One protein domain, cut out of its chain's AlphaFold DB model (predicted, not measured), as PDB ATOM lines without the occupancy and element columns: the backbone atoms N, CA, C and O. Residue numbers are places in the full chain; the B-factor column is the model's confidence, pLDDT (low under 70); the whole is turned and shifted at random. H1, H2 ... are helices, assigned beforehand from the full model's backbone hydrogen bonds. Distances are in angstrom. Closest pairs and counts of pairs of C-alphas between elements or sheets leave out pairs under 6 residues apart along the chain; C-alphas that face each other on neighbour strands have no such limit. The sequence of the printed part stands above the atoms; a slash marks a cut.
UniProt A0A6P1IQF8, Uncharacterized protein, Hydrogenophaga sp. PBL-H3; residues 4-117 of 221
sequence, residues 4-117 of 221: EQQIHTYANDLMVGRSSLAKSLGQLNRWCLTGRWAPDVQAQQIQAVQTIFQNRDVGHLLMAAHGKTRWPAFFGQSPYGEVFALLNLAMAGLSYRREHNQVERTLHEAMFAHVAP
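This is residues 4 to 117 of the 221 residues of an uncharacterized protein of Hydrogenophaga sp. PBL-H3 (UniProt A0A6P1IQF8). Six helices cross one another in a compact body: H6 packs between H3 and H5, and H2 runs across the beginning of H5. H4 folds with H5 as a helical hairpin, and H1 packs across H4, at one end of the longest axis; the link from H5 to H6 reaches the other end. The printed part has 114 residues, with six named helices in the order H1, H2, H3, H4, H5, H6 and no named strand, and its class is all helix. It is compact, with a radius of gyration of the C-alphas of 13.4 A and a rounded outline of 35 by 31 by 23 A.

The printed part begins with H1, residues 4 to 16, which is 18.5 A from first to last C-alpha and starts at C-alpha 4 at (120.111, 166.212, 199.241). After a tight link of 3 residues comes H2, residues 20 to 34, the longest helix at 15 residues and 21.0 A. A short link of 7 residues leads to H3, residues 42 to 52, 15.6 A long. A tight link of 3 residues leads on to H4, residues 56 to 68, 18.5 A long, which starts at C-alpha 56 at (118.684, 150.710, 203.643). The long link of 12 residues, 69 to 80, comes before H5, residues 81 to 91, 15.1 A long. A short link of 10 residues leads to H6, residues 102 to 115, 19.6 A long, which ends at C-alpha 115 at (120.404, 147.001, 204.116).

H2 and H6 are the hub, each touching four other helices. H6 and H5 touch, their closest C-alphas being those of Ala 90 and Phe 112, 4.6 A apart; they run the same way at a steep tilt of 46 degrees. H6 also touches H3, with the C-alphas of Ile 46 and Ala 110 closest at 6.2 A, the same way at a steep tilt of 38 degrees. H3 and H5 are apart. H2 and H6 touch only at their ends, residues 31 to 32 with 103 to 104, where the closest C-alphas, those of Cys 32 and Glu 104, are 5.4 A apart. H2 touches H5 about perpendicular, at 84 degrees, with the C-alphas of Asn 29 and Val 83 closest at 5.3 A. H2 and H3 only just touch, with 3 pairs of C-alphas within 8 A, the closest being those of Leu 21 and Ile 52 at 7.1 A. H4 and H5 form a helical hairpin, opposite ways at a steep tilt of 39 degrees, with the C-alphas of Met 63 and Phe 84 closest at 6.9 A. H4 and H6 touch only at their ends, where the closest C-alphas, those of Arg 56 and Val 115, are 4.1 A apart. H3 and H4 are apart, but only just, at 8.1 A. H1 touches H4 at a steep tilt of 61 degrees, with the C-alphas of Ala 11 and Ala 65 closest at 4.5 A. H1 and H2 touch only at the corner by their link, the closest C-alphas being those of Leu 14 and Ala 22 at 5.2 A. In H1, H2, H3, H4, H5 and H6 every O i to N i+4 pair is within hydrogen-bond range.

The two C-alphas farthest apart, those of Gln 5 and Glu 99, are 39.4 A apart, and the first and last printed C-alphas are 22.3 A apart. The printed part has no cut, and its one long link is that from H4 to H5. The mean pLDDT of the printed part is 85.8, and residues 39 to 40, 74 to 76 and 96 to 100 of this model are under 70.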
ATOM      1  N   GLU A   4     119.002 165.652 200.013       91.56
ATOM      2  CA  GLU A   4     120.111 166.212 199.241       91.56
ATOM      3  C   GLU A   4     121.156 166.906 200.125       91.56
ATOM      4  O   GLU A   4     122.354 166.684 199.956       91.56
ATOM      5  N   GLN A   5     120.717 167.664 201.135       93.06
ATOM      6  CA  GLN A   5     121.618 168.270 202.119       93.06
ATOM      7  C   GLN A   5     122.389 167.195 202.895       93.06
ATOM      8  O   GLN A   5     123.590 167.341 203.088       93.06
ATOM      9  N   GLN A   6     121.734 166.093 203.276       92.75
ATOM     10  CA  GLN A   6     122.392 164.967 203.953       92.75
ATOM     11  C   GLN A   6     123.470 164.320 203.080       92.75
ATOM     12  O   GLN A   6     124.571 164.064 203.563       92.75
ATOM     13  N   ILE A   7     123.188 164.114 201.790       94.81
ATOM     14  CA  ILE A   7     124.174 163.600 200.830       94.81
ATOM     15  C   ILE A   7     125.391 164.530 200.768       94.81
ATOM     16  O   ILE A   7     126.522 164.053 200.793       94.81
ATOM     17  N   HIS A   8     125.181 165.849 200.712       93.25
ATOM     18  CA  HIS A   8     126.281 166.815 200.687       93.25
ATOM     19  C   HIS A   8     127.092 166.825 201.988       93.25
ATOM     20  O   HIS A   8     128.321 166.840 201.927       93.25
ATOM     21  N   THR A   9     126.431 166.757 203.145       93.38
ATOM     22  CA  THR A   9     127.104 166.647 204.446       93.38
ATOM     23  C   THR A   9     127.972 165.392 204.508       93.38
ATOM     24  O   THR A   9     129.166 165.496 204.777       93.38
ATOM     25  N   TYR A  10     127.424 164.224 204.160       94.75
ATOM     26  CA  TYR A  10     128.199 162.984 204.136       94.75
ATOM     27  C   TYR A  10     129.333 163.023 203.114       94.75
ATOM     28  O   TYR A  10     130.435 162.578 203.416       94.75
ATOM     29  N   ALA A  11     129.109 163.583 201.924       93.50
ATOM     30  CA  ALA A  11     130.155 163.690 200.912       93.50
ATOM     31  C   ALA A  11     131.336 164.538 201.411       93.50
ATOM     32  O   ALA A  11     132.487 164.173 201.169       93.50
ATOM     33  N   ASN A  12     131.057 165.626 202.139       92.31
ATOM     34  CA  ASN A  12     132.078 166.456 202.774       92.31
ATOM     35  C   ASN A  12     132.802 165.704 203.903       92.31
ATOM     36  O   ASN A  12     134.030 165.702 203.952       92.31
ATOM     37  N   ASP A  13     132.066 164.999 204.761       91.94
ATOM     38  CA  ASP A  13     132.644 164.201 205.847       91.94
ATOM     39  C   ASP A  13     133.598 163.117 205.325       91.94
ATOM     40  O   ASP A  13     134.692 162.931 205.867       91.94
ATOM     41  N   LEU A  14     133.197 162.426 204.252       91.81
ATOM     42  CA  LEU A  14     134.012 161.425 203.566       91.81
ATOM     43  C   LEU A  14     135.246 162.050 202.907       91.81
ATOM     44  O   LEU A  14     136.319 161.455 202.937       91.81
ATOM     45  N   MET A  15     135.112 163.249 202.334       89.06
ATOM     46  CA  MET A  15     136.216 163.959 201.683       89.06
ATOM     47  C   MET A  15     137.271 164.435 202.687       89.06
ATOM     48  O   MET A  15     138.466 164.301 202.437       89.06
ATOM     49  N   VAL A  16     136.839 164.969 203.834       86.88
ATOM     50  CA  VAL A  16     137.736 165.454 204.894       86.88
ATOM     51  C   VAL A  16     138.434 164.293 205.604       86.88
ATOM     52  O   VAL A  16     139.549 164.447 206.104       86.88
ATOM     53  N   GLY A  17     137.785 163.129 205.699       84.19
ATOM     54  CA  GLY A  17     138.382 161.909 206.251       84.19
ATOM     55  C   GLY A  17     138.575 161.907 207.776       84.19
ATOM     56  O   GLY A  17     138.985 160.897 208.347       84.19
ATOM     57  N   ARG A  18     138.296 163.026 208.462       82.75
ATOM     58  CA  ARG A  18     138.522 163.192 209.914       82.75
ATOM     59  C   ARG A  18     137.303 162.867 210.772       82.75
ATOM     60  O   ARG A  18     137.467 162.692 211.984       82.75
ATOM     61  N   SER A  19     136.113 162.792 210.174       91.25
ATOM     62  CA  SER A  19     134.877 162.476 210.892       91.25
ATOM     63  C   SER A  19     134.922 161.055 211.467       91.25
ATOM     64  O   SER A  19     135.642 160.182 210.974       91.25
ATOM     65  N   SER A  20     134.154 160.806 212.530       90.75
ATOM     66  CA  SER A  20     134.019 159.465 213.118       90.75
ATOM     67  C   SER A  20     133.501 158.449 212.097       90.75
ATOM     68  O   SER A  20     134.016 157.332 212.024       90.75
ATOM     69  N   LEU A  21     132.550 158.864 211.256       91.75
ATOM     70  CA  LEU A  21     132.037 158.088 210.129       91.75
ATOM     71  C   LEU A  21     133.160 157.696 209.160       91.75
ATOM     72  O   LEU A  21     133.347 156.515 208.880       91.75
ATOM     73  N   ALA A  22     133.943 158.671 208.691       91.56
ATOM     74  CA  ALA A  22     135.019 158.438 207.734       91.56
ATOM     75  C   ALA A  22     136.133 157.546 208.303       91.56
ATOM     76  O   ALA A  22     136.642 156.666 207.608       91.56
ATOM     77  N   LYS A  23     136.477 157.720 209.586       91.88
ATOM     78  CA  LYS A  23     137.426 156.849 210.294       91.88
ATOM     79  C   LYS A  23     136.917 155.412 210.381       91.88
ATOM     80  O   LYS A  23     137.670 154.486 210.090       91.88
ATOM     81  N   SER A  24     135.643 155.232 210.726       92.06
ATOM     82  CA  SER A  24     135.036 153.905 210.861       92.06
ATOM     83  C   SER A  24     134.939 153.194 209.508       92.06
ATOM     84  O   SER A  24     135.321 152.033 209.395       92.06
ATOM     85  N   LEU A  25     134.532 153.901 208.448       93.75
ATOM     86  CA  LEU A  25     134.539 153.373 207.078       93.75
ATOM     87  C   LEU A  25     135.954 153.032 206.593       93.75
ATOM     88  O   LEU A  25     136.158 151.986 205.983       93.75
ATOM     89  N   GLY A  26     136.942 153.876 206.897       91.94
ATOM     90  CA  GLY A  26     138.345 153.604 206.580       91.94
ATOM     91  C   GLY A  26     138.876 152.360 207.296       91.94
ATOM     92  O   GLY A  26     139.604 151.564 206.701       91.94
ATOM     93  N   GLN A  27     138.472 152.151 208.549       90.69
ATOM     94  CA  GLN A  27     138.819 150.959 209.315       90.69
ATOM     95  C   GLN A  27     138.179 149.695 208.726       90.69
ATOM     96  O   GLN A  27     138.889 148.717 208.492       90.69
ATOM     97  N   LEU A  28     136.880 149.739 208.408       91.38
ATOM     98  CA  LEU A  28     136.184 148.653 207.710       91.38
ATOM     99  C   LEU A  28     136.874 148.315 206.378       91.38
ATOM    100  O   LEU A  28     137.113 147.148 206.083       91.38
ATOM    101  N   ASN A  29     137.272 149.332 205.608       91.69
ATOM    102  CA  ASN A  29     137.947 149.146 204.324       91.69
ATOM    103  C   ASN A  29     139.331 148.508 204.483       91.69
ATOM    104  O   ASN A  29     139.680 147.585 203.747       91.69
ATOM    105  N   ARG A  30     140.105 148.934 205.487       90.12
ATOM    106  CA  ARG A  30     141.394 148.313 205.817       90.12
ATOM    107  C   ARG A  30     141.232 146.842 206.202       90.12
ATOM    108  O   ARG A  30     142.087 146.029 205.852       90.12
ATOM    109  N   TRP A  31     140.160 146.482 206.899       87.75
ATOM    110  CA  TRP A  31     139.884 145.085 207.215       87.75
ATOM    111  C   TRP A  31     139.548 144.262 205.975       87.75
ATOM    112  O   TRP A  31     140.122 143.188 205.821       87.75
ATOM    113  N   CYS A  32     138.706 144.775 205.071       87.69
ATOM    114  CA  CYS A  32     138.438 144.112 203.789       87.69
ATOM    115  C   CYS A  32     139.744 143.847 203.027       87.69
ATOM    116  O   CYS A  32     140.044 142.698 202.713       87.69
ATOM    117  N   LEU A  33     140.568 144.885 202.848       87.69
ATOM    118  CA  LEU A  33     141.823 144.807 202.094       87.69
ATOM    119  C   LEU A  33     142.854 143.849 202.703       87.69
ATOM    120  O   LEU A  33     143.575 143.175 201.976       87.69
ATOM    121  N   THR A  34     142.971 143.810 204.030       86.75
ATOM    122  CA  THR A  34     143.971 142.956 204.694       86.75
ATOM    123  C   THR A  34     143.467 141.538 204.952       86.75
ATOM    124  O   THR A  34     144.277 140.666 205.263       86.75
ATOM    125  N   GLY A  35     142.151 141.301 204.878       85.31
ATOM    126  CA  GLY A  35     141.520 140.032 205.253       85.31
ATOM    127  C   GLY A  35     141.703 139.664 206.730       85.31
ATOM    128  O   GLY A  35     141.492 138.516 207.109       85.31
ATOM    129  N   ARG A  36     142.128 140.616 207.573       80.44
ATOM    130  CA  ARG A  36     142.435 140.399 208.992       80.44
ATOM    131  C   ARG A  36     141.596 141.318 209.864       80.44
ATOM    132  O   ARG A  36     141.552 142.527 209.638       80.44
ATOM    133  N   TRP A  37     140.993 140.751 210.903       78.69
ATOM    134  CA  TRP A  37     140.427 141.500 212.026       78.69
ATOM    135  C   TRP A  37     141.333 141.402 213.236       78.69
ATOM    136  O   TRP A  37     142.150 140.489 213.342       78.69
ATOM    137  N   ALA A  38     141.178 142.347 214.159       73.88
ATOM    138  CA  ALA A  38     141.712 142.128 215.491       73.88
ATOM    139  C   ALA A  38     140.947 140.939 216.132       73.88
ATOM    140  O   ALA A  38     139.723 140.873 215.974       73.88
ATOM    141  N   PRO A  39     141.638 139.993 216.795       60.69
ATOM    142  CA  PRO A  39     141.053 138.723 217.249       60.69
ATOM    143  C   PRO A  39     139.837 138.874 218.174       60.69
ATOM    144  O   PRO A  39     138.912 138.072 218.107       60.69
ATOM    145  N   ASP A  40     139.796 139.941 218.974       69.38
ATOM    146  CA  ASP A  40     138.837 140.086 220.078       69.38
ATOM    147  C   ASP A  40     137.621 140.961 219.750       69.38
ATOM    148  O   ASP A  40     136.894 141.389 220.646       69.38
ATOM    149  N   VAL A  41     137.399 141.300 218.476       73.69
ATOM    150  CA  VAL A  41     136.498 142.418 218.147       73.69
ATOM    151  C   VAL A  41     135.406 142.126 217.127       73.69
ATOM    152  O   VAL A  41     134.688 143.053 216.754       73.69
ATOM    153  N   GLN A  42     135.178 140.858 216.767       76.25
ATOM    154  CA  GLN A  42     134.132 140.459 215.806       76.25
ATOM    155  C   GLN A  42     132.763 141.077 216.116       76.25
ATOM    156  O   GLN A  42     132.127 141.663 215.238       76.25
ATOM    157  N   ALA A  43     132.333 141.015 217.377       79.38
ATOM    158  CA  ALA A  43     131.072 141.614 217.803       79.38
ATOM    159  C   ALA A  43     131.061 143.144 217.623       79.38
ATOM    160  O   ALA A  43     130.089 143.696 217.108       79.38
ATOM    161  N   GLN A  44     132.156 143.826 217.974       81.19
ATOM    162  CA  GLN A  44     132.272 145.282 217.836       81.19
ATOM    163  C   GLN A  44     132.331 145.716 216.363       81.19
ATOM    164  O   GLN A  44     131.789 146.754 215.999       81.19
ATOM    165  N   GLN A  45     132.944 144.912 215.491       82.62
ATOM    166  CA  GLN A  45     133.005 145.167 214.050       82.62
ATOM    167  C   GLN A  45     131.639 145.041 213.389       82.62
ATOM    168  O   GLN A  45     131.250 145.907 212.605       82.62
ATOM    169  N   ILE A  46     130.890 143.997 213.747       86.06
ATOM    170  CA  ILE A  46     129.500 143.858 213.322       86.06
ATOM    171  C   ILE A  46     128.718 145.071 213.825       86.06
ATOM    172  O   ILE A  46     128.102 145.751 213.014       86.06
ATOM    173  N   GLN A  47     128.820 145.418 215.110       88.50
ATOM    174  CA  GLN A  47     128.137 146.579 215.687       88.50
ATOM    175  C   GLN A  47     128.484 147.898 214.975       88.50
ATOM    176  O   GLN A  47     127.599 148.730 214.775       88.50
ATOM    177  N   ALA A  48     129.729 148.086 214.529       88.00
ATOM    178  CA  ALA A  48     130.121 149.247 213.734       88.00
ATOM    179  C   ALA A  48     129.375 149.301 212.390       88.00
ATOM    180  O   ALA A  48     128.868 150.361 212.022       88.00
ATOM    181  N   VAL A  49     129.226 148.166 211.693       91.69
ATOM    182  CA  VAL A  49     128.397 148.078 210.476       91.69
ATOM    183  C   VAL A  49     126.953 148.463 210.776       91.69
ATOM    184  O   VAL A  49     126.396 149.282 210.053       91.69
ATOM    185  N   GLN A  50     126.362 147.940 211.852       91.25
ATOM    186  CA  GLN A  50     124.973 148.254 212.224       91.25
ATOM    187  C   GLN A  50     124.798 149.737 212.581       91.25
ATOM    188  O   GLN A  50     123.790 150.351 212.249       91.25
ATOM    189  N   THR A  51     125.800 150.325 213.235       92.06
ATOM    190  CA  THR A  51     125.779 151.731 213.655       92.06
ATOM    191  C   THR A  51     125.887 152.678 212.461       92.06
ATOM    192  O   THR A  51     125.181 153.685 212.413       92.06
ATOM    193  N   ILE A  52     126.758 152.366 211.494       93.50
ATOM    194  CA  ILE A  52     126.943 153.166 210.274       93.50
ATOM    195  C   ILE A  52     125.757 152.979 209.323       93.50
ATOM    196  O   ILE A  52     125.216 153.952 208.801       93.50
ATOM    197  N   PHE A  53     125.346 151.731 209.102       93.81
ATOM    198  CA  PHE A  53     124.318 151.339 208.142       93.81
ATOM    199  C   PHE A  53     123.049 150.886 208.862       93.81
ATOM    200  O   PHE A  53     122.632 149.736 208.756       93.81
ATOM    201  N   GLN A  54     122.432 151.815 209.591       88.25
ATOM    202  CA  GLN A  54     121.254 151.539 210.422       88.25
ATOM    203  C   GLN A  54     120.081 150.959 209.628       88.25
ATOM    204  O   GLN A  54     119.302 150.164 210.144       88.25
ATOM    205  N   ASN A  55     119.923 151.402 208.380       90.50
ATOM    206  CA  ASN A  55     118.903 150.914 207.468       90.50
ATOM    207  C   ASN A  55     119.322 151.139 206.007       90.50
ATOM    208  O   ASN A  55     120.317 151.806 205.698       90.50
ATOM    209  N   ARG A  56     118.510 150.598 205.097       90.56
ATOM    210  CA  ARG A  56     118.684 150.710 203.643       90.56
ATOM    211  C   ARG A  56     118.732 152.157 203.136       90.56
ATOM    212  O   ARG A  56     119.515 152.446 202.235       90.56
ATOM    213  N   ASP A  57     117.933 153.062 203.696       93.50
ATOM    214  CA  ASP A  57     117.894 154.463 203.259       93.50
ATOM    215  C   ASP A  57     119.208 155.184 203.570       93.50
ATOM    216  O   ASP A  57     119.749 155.873 202.706       93.50
ATOM    217  N   VAL A  58     119.773 154.971 204.761       93.31
ATOM    218  CA  VAL A  58     121.104 155.485 205.122       93.31
ATOM    219  C   VAL A  58     122.177 154.900 204.199       93.31
ATOM    220  O   VAL A  58     123.044 155.633 203.726       93.31
ATOM    221  N   GLY A  59     122.076 153.609 203.862       93.56
ATOM    222  CA  GLY A  59     122.943 152.969 202.869       93.56
ATOM    223  C   GLY A  59     122.901 153.660 201.499       93.56
ATOM    224  O   GLY A  59     123.950 153.952 200.926       93.56
ATOM    225  N   HIS A  60     121.706 153.994 200.997       93.06
ATOM    226  CA  HIS A  60     121.532 154.749 199.745       93.06
ATOM    227  C   HIS A  60     122.117 156.161 199.817       93.06
ATOM    228  O   HIS A  60     122.779 156.593 198.874       93.06
ATOM    229  N   LEU A  61     121.904 156.877 200.925       95.12
ATOM    230  CA  LEU A  61     122.457 158.221 201.116       95.12
ATOM    231  C   LEU A  61     123.990 158.199 201.111       95.12
ATOM    232  O   LEU A  61     124.606 159.048 200.468       95.12
ATOM    233  N   LEU A  62     124.605 157.214 201.771       94.81
ATOM    234  CA  LEU A  62     126.059 157.047 201.795       94.81
ATOM    235  C   LEU A  62     126.621 156.630 200.429       94.81
ATOM    236  O   LEU A  62     127.643 157.174 200.019       94.81
ATOM    237  N   MET A  63     125.952 155.728 199.700       93.94
ATOM    238  CA  MET A  63     126.318 155.376 198.316       93.94
ATOM    239  C   MET A  63     126.264 156.597 197.389       93.94
ATOM    240  O   MET A  63     127.186 156.841 196.612       93.94
ATOM    241  N   ALA A  64     125.202 157.399 197.489       93.81
ATOM    242  CA  ALA A  64     125.064 158.622 196.705       93.81
ATOM    243  C   ALA A  64     126.127 159.668 197.082       93.81
ATOM    244  O   ALA A  64     126.681 160.328 196.205       93.81
ATOM    245  N   ALA A  65     126.437 159.804 198.375       93.56
ATOM    246  CA  ALA A  65     127.491 160.688 198.861       93.56
ATOM    247  C   ALA A  65     128.864 160.269 198.325       93.56
ATOM    248  O   ALA A  65     129.581 161.110 197.788       93.56
ATOM    249  N   HIS A  66     129.183 158.972 198.380       92.62
ATOM    250  CA  HIS A  66     130.409 158.395 197.826       92.62
ATOM    251  C   HIS A  66     130.578 158.701 196.332       92.62
ATOM    252  O   HIS A  66     131.655 159.127 195.920       92.62
ATOM    253  N   GLY A  67     129.500 158.592 195.546       88.44
ATOM    254  CA  GLY A  67     129.494 158.952 194.123       88.44
ATOM    255  C   GLY A  67     129.621 160.456 193.837       88.44
ATOM    256  O   GLY A  67     130.043 160.834 192.746       88.44
ATOM    257  N   LYS A  68     129.284 161.326 194.801       89.38
ATOM    258  CA  LYS A  68     129.475 162.786 194.703       89.38
ATOM    259  C   LYS A  68     130.836 163.256 195.237       89.38
ATOM    260  O   LYS A  68     131.213 164.404 194.990       89.38
ATOM    261  N   THR A  69     131.581 162.416 195.957       87.06
ATOM    262  CA  THR A  69     132.895 162.786 196.494       87.06
ATOM    263  C   THR A  69     133.947 162.835 195.388       87.06
ATOM    264  O   THR A  69     134.158 161.875 194.650       87.06
ATOM    265  N   ARG A  70     134.662 163.959 195.299       85.62
ATOM    266  CA  ARG A  70     135.859 164.093 194.460       85.62
ATOM    267  C   ARG A  70     137.086 163.721 195.281       85.62
ATOM    268  O   ARG A  70     137.442 164.434 196.215       85.62
ATOM    269  N   TRP A  71     137.709 162.600 194.942       83.06
ATOM    270  CA  TRP A  71     138.898 162.130 195.645       83.06
ATOM    271  C   TRP A  71     140.135 162.907 195.189       83.06
ATOM    272  O   TRP A  71     140.315 163.109 193.985       83.06
ATOM    273  N   PRO A  72     140.999 163.339 196.119       77.19
ATOM    274  CA  PRO A  72     142.298 163.891 195.764       77.19
ATOM    275  C   PRO A  72     143.107 162.956 194.853       77.19
ATOM    276  O   PRO A  72     143.107 161.740 195.044       77.19
ATOM    277  N   ALA A  73     143.843 163.534 193.897       71.81
ATOM    278  CA  ALA A  73     144.566 162.789 192.859       71.81
ATOM    279  C   ALA A  73     145.555 161.744 193.412       71.81
ATOM    280  O   ALA A  73     145.726 160.685 192.818       71.81
ATOM    281  N   PHE A  74     146.159 162.001 194.577       69.38
ATOM    282  CA  PHE A  74     147.118 161.089 195.208       69.38
ATOM    283  C   PHE A  74     146.499 159.781 195.722       69.38
ATOM    284  O   PHE A  74     147.233 158.838 195.995       69.38
ATOM    285  N   PHE A  75     145.172 159.696 195.864       67.38
ATOM    286  CA  PHE A  75     144.527 158.439 196.239       67.38
ATOM    287  C   PHE A  75     144.358 157.479 195.056       67.38
ATOM    288  O   PHE A  75     144.235 156.276 195.283       67.38
ATOM    289  N   GLY A  76     144.312 157.975 193.813       66.44
ATOM    290  CA  GLY A  76     144.036 157.192 192.595       66.44
ATOM    291  C   GLY A  76     142.623 156.578 192.507       66.44
ATOM    292  O   GLY A  76     142.075 156.453 191.418       66.44
ATOM    293  N   GLN A  77     142.012 156.238 193.643       79.06
ATOM    294  CA  GLN A  77     140.688 155.641 193.810       79.06
ATOM    295  C   GLN A  77     140.083 156.037 195.167       79.06
ATOM    296  O   GLN A  77     140.735 156.675 195.993       79.06
ATOM    297  N   SER A  78     138.830 155.658 195.431       84.94
ATOM    298  CA  SER A  78     138.215 155.927 196.735       84.94
ATOM    299  C   SER A  78     138.927 155.163 197.867       84.94
ATOM    300  O   SER A  78     139.088 153.946 197.756       84.94
ATOM    301  N   PRO A  79     139.241 155.809 199.007       87.38
ATOM    302  CA  PRO A  79     139.819 155.143 200.179       87.38
ATOM    303  C   PRO A  79     138.843 154.188 200.895       87.38
ATOM    304  O   PRO A  79     139.227 153.536 201.865       87.38
ATOM    305  N   TYR A  80     137.592 154.102 200.432       90.94
ATOM    306  CA  TYR A  80     136.518 153.283 201.005       90.94
ATOM    307  C   TYR A  80     135.963 152.242 200.011       90.94
ATOM    308  O   TYR A  80     134.896 151.675 200.250       90.94
ATOM    309  N   GLY A  81     136.642 152.038 198.875       88.50
ATOM    310  CA  GLY A  81     136.118 151.306 197.716       88.50
ATOM    311  C   GLY A  81     135.584 149.903 198.015       88.50
ATOM    312  O   GLY A  81     134.486 149.577 197.570       88.50
ATOM    313  N   GLU A  82     136.292 149.104 198.817       88.75
ATOM    314  CA  GLU A  82     135.893 147.718 199.106       88.75
ATOM    315  C   GLU A  82     134.606 147.658 199.930       88.75
ATOM    316  O   GLU A  82     133.702 146.873 199.650       88.75
ATOM    317  N   VAL A  83     134.479 148.531 200.932       93.00
ATOM    318  CA  VAL A  83     133.276 148.586 201.778       93.00
ATOM    319  C   VAL A  83     132.058 149.012 200.970       93.00
ATOM    320  O   VAL A  83     130.996 148.407 201.106       93.00
ATOM    321  N   PHE A  84     132.202 150.015 200.102       93.56
ATOM    322  CA  PHE A  84     131.103 150.444 199.238       93.56
ATOM    323  C   PHE A  84     130.769 149.410 198.155       93.56
ATOM    324  O   PHE A  84     129.604 149.286 197.782       93.56
ATOM    325  N   ALA A  85     131.733 148.602 197.703       89.69
ATOM    326  CA  ALA A  85     131.457 147.466 196.825       89.69
ATOM    327  C   ALA A  85     130.598 146.398 197.528       89.69
ATOM    328  O   ALA A  85     129.592 145.956 196.967       89.69
ATOM    329  N   LEU A  86     130.934 146.029 198.771       90.94
ATOM    330  CA  LEU A  86     130.125 145.101 199.573       90.94
ATOM    331  C   LEU A  86     128.734 145.669 199.875       90.94
ATOM    332  O   LEU A  86     127.738 144.954 199.751       90.94
ATOM    333  N   LEU A  87     128.649 146.958 200.207       91.94
ATOM    334  CA  LEU A  87     127.374 147.637 200.413       91.94
ATOM    335  C   LEU A  87     126.518 147.598 199.143       91.94
ATOM    336  O   LEU A  87     125.339 147.268 199.217       91.94
ATOM    337  N   ASN A  88     127.096 147.875 197.973       88.94
ATOM    338  CA  ASN A  88     126.376 147.835 196.702       88.94
ATOM    339  C   ASN A  88     125.798 146.436 196.409       88.94
ATOM    340  O   ASN A  88     124.637 146.313 196.015       88.94
ATOM    341  N   LEU A  89     126.566 145.372 196.672       83.75
ATOM    342  CA  LEU A  89     126.086 143.989 196.556       83.75
ATOM    343  C   LEU A  89     124.922 143.699 197.513       83.75
ATOM    344  O   LEU A  89     123.891 143.165 197.090       83.75
ATOM    345  N   ALA A  90     125.048 144.116 198.775       87.62
ATOM    346  CA  ALA A  90     123.995 143.964 199.771       87.62
ATOM    347  C   ALA A  90     122.715 144.713 199.362       87.62
ATOM    348  O   ALA A  90     121.617 144.154 199.396       87.62
ATOM    349  N   MET A  91     122.847 145.947 198.872       82.44
ATOM    350  CA  MET A  91     121.740 146.778 198.392       82.44
ATOM    351  C   MET A  91     121.037 146.185 197.165       82.44
ATOM    352  O   MET A  91     119.806 146.287 197.064       82.44
ATOM    353  N   ALA A  92     121.791 145.519 196.286       78.44
ATOM    354  CA  ALA A  92     121.283 144.746 195.152       78.44
ATOM    355  C   ALA A  92     120.636 143.407 195.567       78.44
ATOM    356  O   ALA A  92     120.010 142.737 194.746       78.44
ATOM    357  N   GLY A  93     120.749 143.008 196.838       72.12
ATOM    358  CA  GLY A  93     120.204 141.751 197.344       72.12
ATOM    359  C   GLY A  93     121.011 140.523 196.923       72.12
ATOM    360  O   GLY A  93     120.465 139.420 196.878       72.12
ATOM    361  N   LEU A  94     122.302 140.698 196.634       74.56
ATOM    362  CA  LEU A  94     123.214 139.621 196.264       74.56
ATOM    363  C   LEU A  94     124.013 139.172 197.487       74.56
ATOM    364  O   LEU A  94     124.717 139.965 198.093       74.56
ATOM    365  N   SER A  95     123.928 137.890 197.850       71.00
ATOM    366  CA  SER A  95     124.767 137.311 198.906       71.00
ATOM    367  C   SER A  95     126.205 137.144 198.407       71.00
ATOM    368  O   SER A  95     126.411 136.480 197.386       71.00
ATOM    369  N   TYR A  96     127.195 137.655 199.136       69.56
ATOM    370  CA  TYR A  96     128.603 137.413 198.836       69.56
ATOM    371  C   TYR A  96     128.969 135.957 199.144       69.56
ATOM    372  O   TYR A  96     128.764 135.479 200.255       69.56
ATOM    373  N   ARG A  97     129.472 135.233 198.138       60.16
ATOM    374  CA  ARG A  97     129.770 133.789 198.229       60.16
ATOM    375  C   ARG A  97     131.250 133.450 198.086       60.16
ATOM    376  O   ARG A  97     131.578 132.275 197.987       60.16
ATOM    377  N   ARG A  98     132.144 134.442 198.007       57.62
ATOM    378  CA  ARG A  98     133.567 134.149 197.802       57.62
ATOM    379  C   ARG A  98     134.124 133.410 199.020       57.62
ATOM    380  O   ARG A  98     133.979 133.866 200.149       57.62
ATOM    381  N   GLU A  99     134.760 132.271 198.766       55.69
ATOM    382  CA  GLU A  99     135.238 131.346 199.801       55.69
ATOM    383  C   GLU A  99     136.556 131.794 200.451       55.69
ATOM    384  O   GLU A  99     136.925 131.280 201.502       55.69
ATOM    385  N   HIS A 100     137.257 132.770 199.867       57.38
ATOM    386  CA  HIS A 100     138.643 133.072 200.238       57.38
ATOM    387  C   HIS A 100     138.826 134.166 201.301       57.38
ATOM    388  O   HIS A 100     139.875 134.192 201.936       57.38
ATOM    389  N   ASN A 101     137.845 135.051 201.531       77.31
ATOM    390  CA  ASN A 101     137.978 136.139 202.510       77.31
ATOM    391  C   ASN A 101     136.821 136.129 203.524       77.31
ATOM    392  O   ASN A 101     135.744 136.685 203.290       77.31
ATOM    393  N   GLN A 102     137.050 135.477 204.670       84.94
ATOM    394  CA  GLN A 102     136.069 135.358 205.755       84.94
ATOM    395  C   GLN A 102     135.652 136.722 206.320       84.94
ATOM    396  O   GLN A 102     134.493 136.895 206.701       84.94
ATOM    397  N   VAL A 103     136.571 137.687 206.339       87.38
ATOM    398  CA  VAL A 103     136.316 139.056 206.792       87.38
ATOM    399  C   VAL A 103     135.297 139.741 205.885       87.38
ATOM    400  O   VAL A 103     134.260 140.201 206.360       87.38
ATOM    401  N   GLU A 104     135.540 139.759 204.575       87.50
ATOM    402  CA  GLU A 104     134.596 140.344 203.615       87.50
ATOM    403  C   GLU A 104     133.234 139.657 203.679       87.50
ATOM    404  O   GLU A 104     132.210 140.335 203.692       87.50
ATOM    405  N   ARG A 105     133.215 138.320 203.768       86.94
ATOM    406  CA  ARG A 105     131.971 137.553 203.884       86.94
ATOM    407  C   ARG A 105     131.174 137.968 205.112       86.94
ATOM    408  O   ARG A 105     129.993 138.263 204.991       86.94
ATOM    409  N   THR A 106     131.821 138.046 206.268       89.44
ATOM    410  CA  THR A 106     131.144 138.360 207.530       89.44
ATOM    411  C   THR A 106     130.668 139.821 207.568       89.44
ATOM    412  O   THR A 106     129.551 140.092 208.008       89.44
ATOM    413  N   LEU A 107     131.460 140.773 207.054       90.12
ATOM    414  CA  LEU A 107     131.018 142.169 206.898       90.12
ATOM    415  C   LEU A 107     129.842 142.283 205.936       90.12
ATOM    416  O   LEU A 107     128.866 142.971 206.232       90.12
ATOM    417  N   HIS A 108     129.923 141.595 204.801       91.19
ATOM    418  CA  HIS A 108     128.851 141.580 203.826       91.19
ATOM    419  C   HIS A 108     127.580 140.959 204.403       91.19
ATOM    420  O   HIS A 108     126.503 141.488 204.175       91.19
ATOM    421  N   GLU A 109     127.666 139.855 205.144       90.00
ATOM    422  CA  GLU A 109     126.519 139.245 205.826       90.00
ATOM    423  C   GLU A 109     125.869 140.223 206.812       90.00
ATOM    424  O   GLU A 109     124.647 140.373 206.801       90.00
ATOM    425  N   ALA A 110     126.673 140.954 207.593       91.88
ATOM    426  CA  ALA A 110     126.170 141.998 208.480       91.88
ATOM    427  C   ALA A 110     125.472 143.126 207.698       91.88
ATOM    428  O   ALA A 110     124.356 143.504 208.040       91.88
ATOM    429  N   MET A 111     126.074 143.630 206.617       93.44
ATOM    430  CA  MET A 111     125.443 144.640 205.757       93.44
ATOM    431  C   MET A 111     124.157 144.108 205.123       93.44
ATOM    432  O   MET A 111     123.129 144.773 205.156       93.44
ATOM    433  N   PHE A 112     124.189 142.891 204.582       89.75
ATOM    434  CA  PHE A 112     123.055 142.239 203.939       89.75
ATOM    435  C   PHE A 112     121.872 142.131 204.897       89.75
ATOM    436  O   PHE A 112     120.765 142.484 204.507       89.75
ATOM    437  N   ALA A 113     122.101 141.746 206.154       89.44
ATOM    438  CA  ALA A 113     121.056 141.678 207.171       89.44
ATOM    439  C   ALA A 113     120.346 143.027 207.418       89.44
ATOM    440  O   ALA A 113     119.145 143.032 207.677       89.44
ATOM    441  N   HIS A 114     121.063 144.153 207.307       89.50
ATOM    442  CA  HIS A 114     120.547 145.492 207.644       89.50
ATOM    443  C   HIS A 114     120.053 146.312 206.452       89.50
ATOM    444  O   HIS A 114     119.142 147.129 206.591       89.50
ATOM    445  N   VAL A 115     120.645 146.121 205.272       91.88
ATOM    446  CA  VAL A 115     120.404 147.001 204.116       91.88
ATOM    447  C   VAL A 115     119.783 146.297 202.907       91.88
ATOM    448  O   VAL A 115     119.274 146.967 201.999       91.88
ATOM    449  N   ALA A 116     119.790 144.959 202.861       84.69
ATOM    450  CA  ALA A 116     119.256 144.238 201.710       84.69
ATOM    451  C   ALA A 116     117.733 144.426 201.567       84.69
ATOM    452  O   ALA A 116     117.029 144.687 202.545       84.69
ATOM    453  N   PRO A 117     117.179 144.294 200.347       76.00
ATOM    454  CA  PRO A 117     115.735 144.343 200.157       76.00
ATOM    455  C   PRO A 117     115.046 143.215 200.935       76.00
ATOM    456  O   PRO A 117     115.550 142.089 200.965       76.00
TER     457      PRO A 117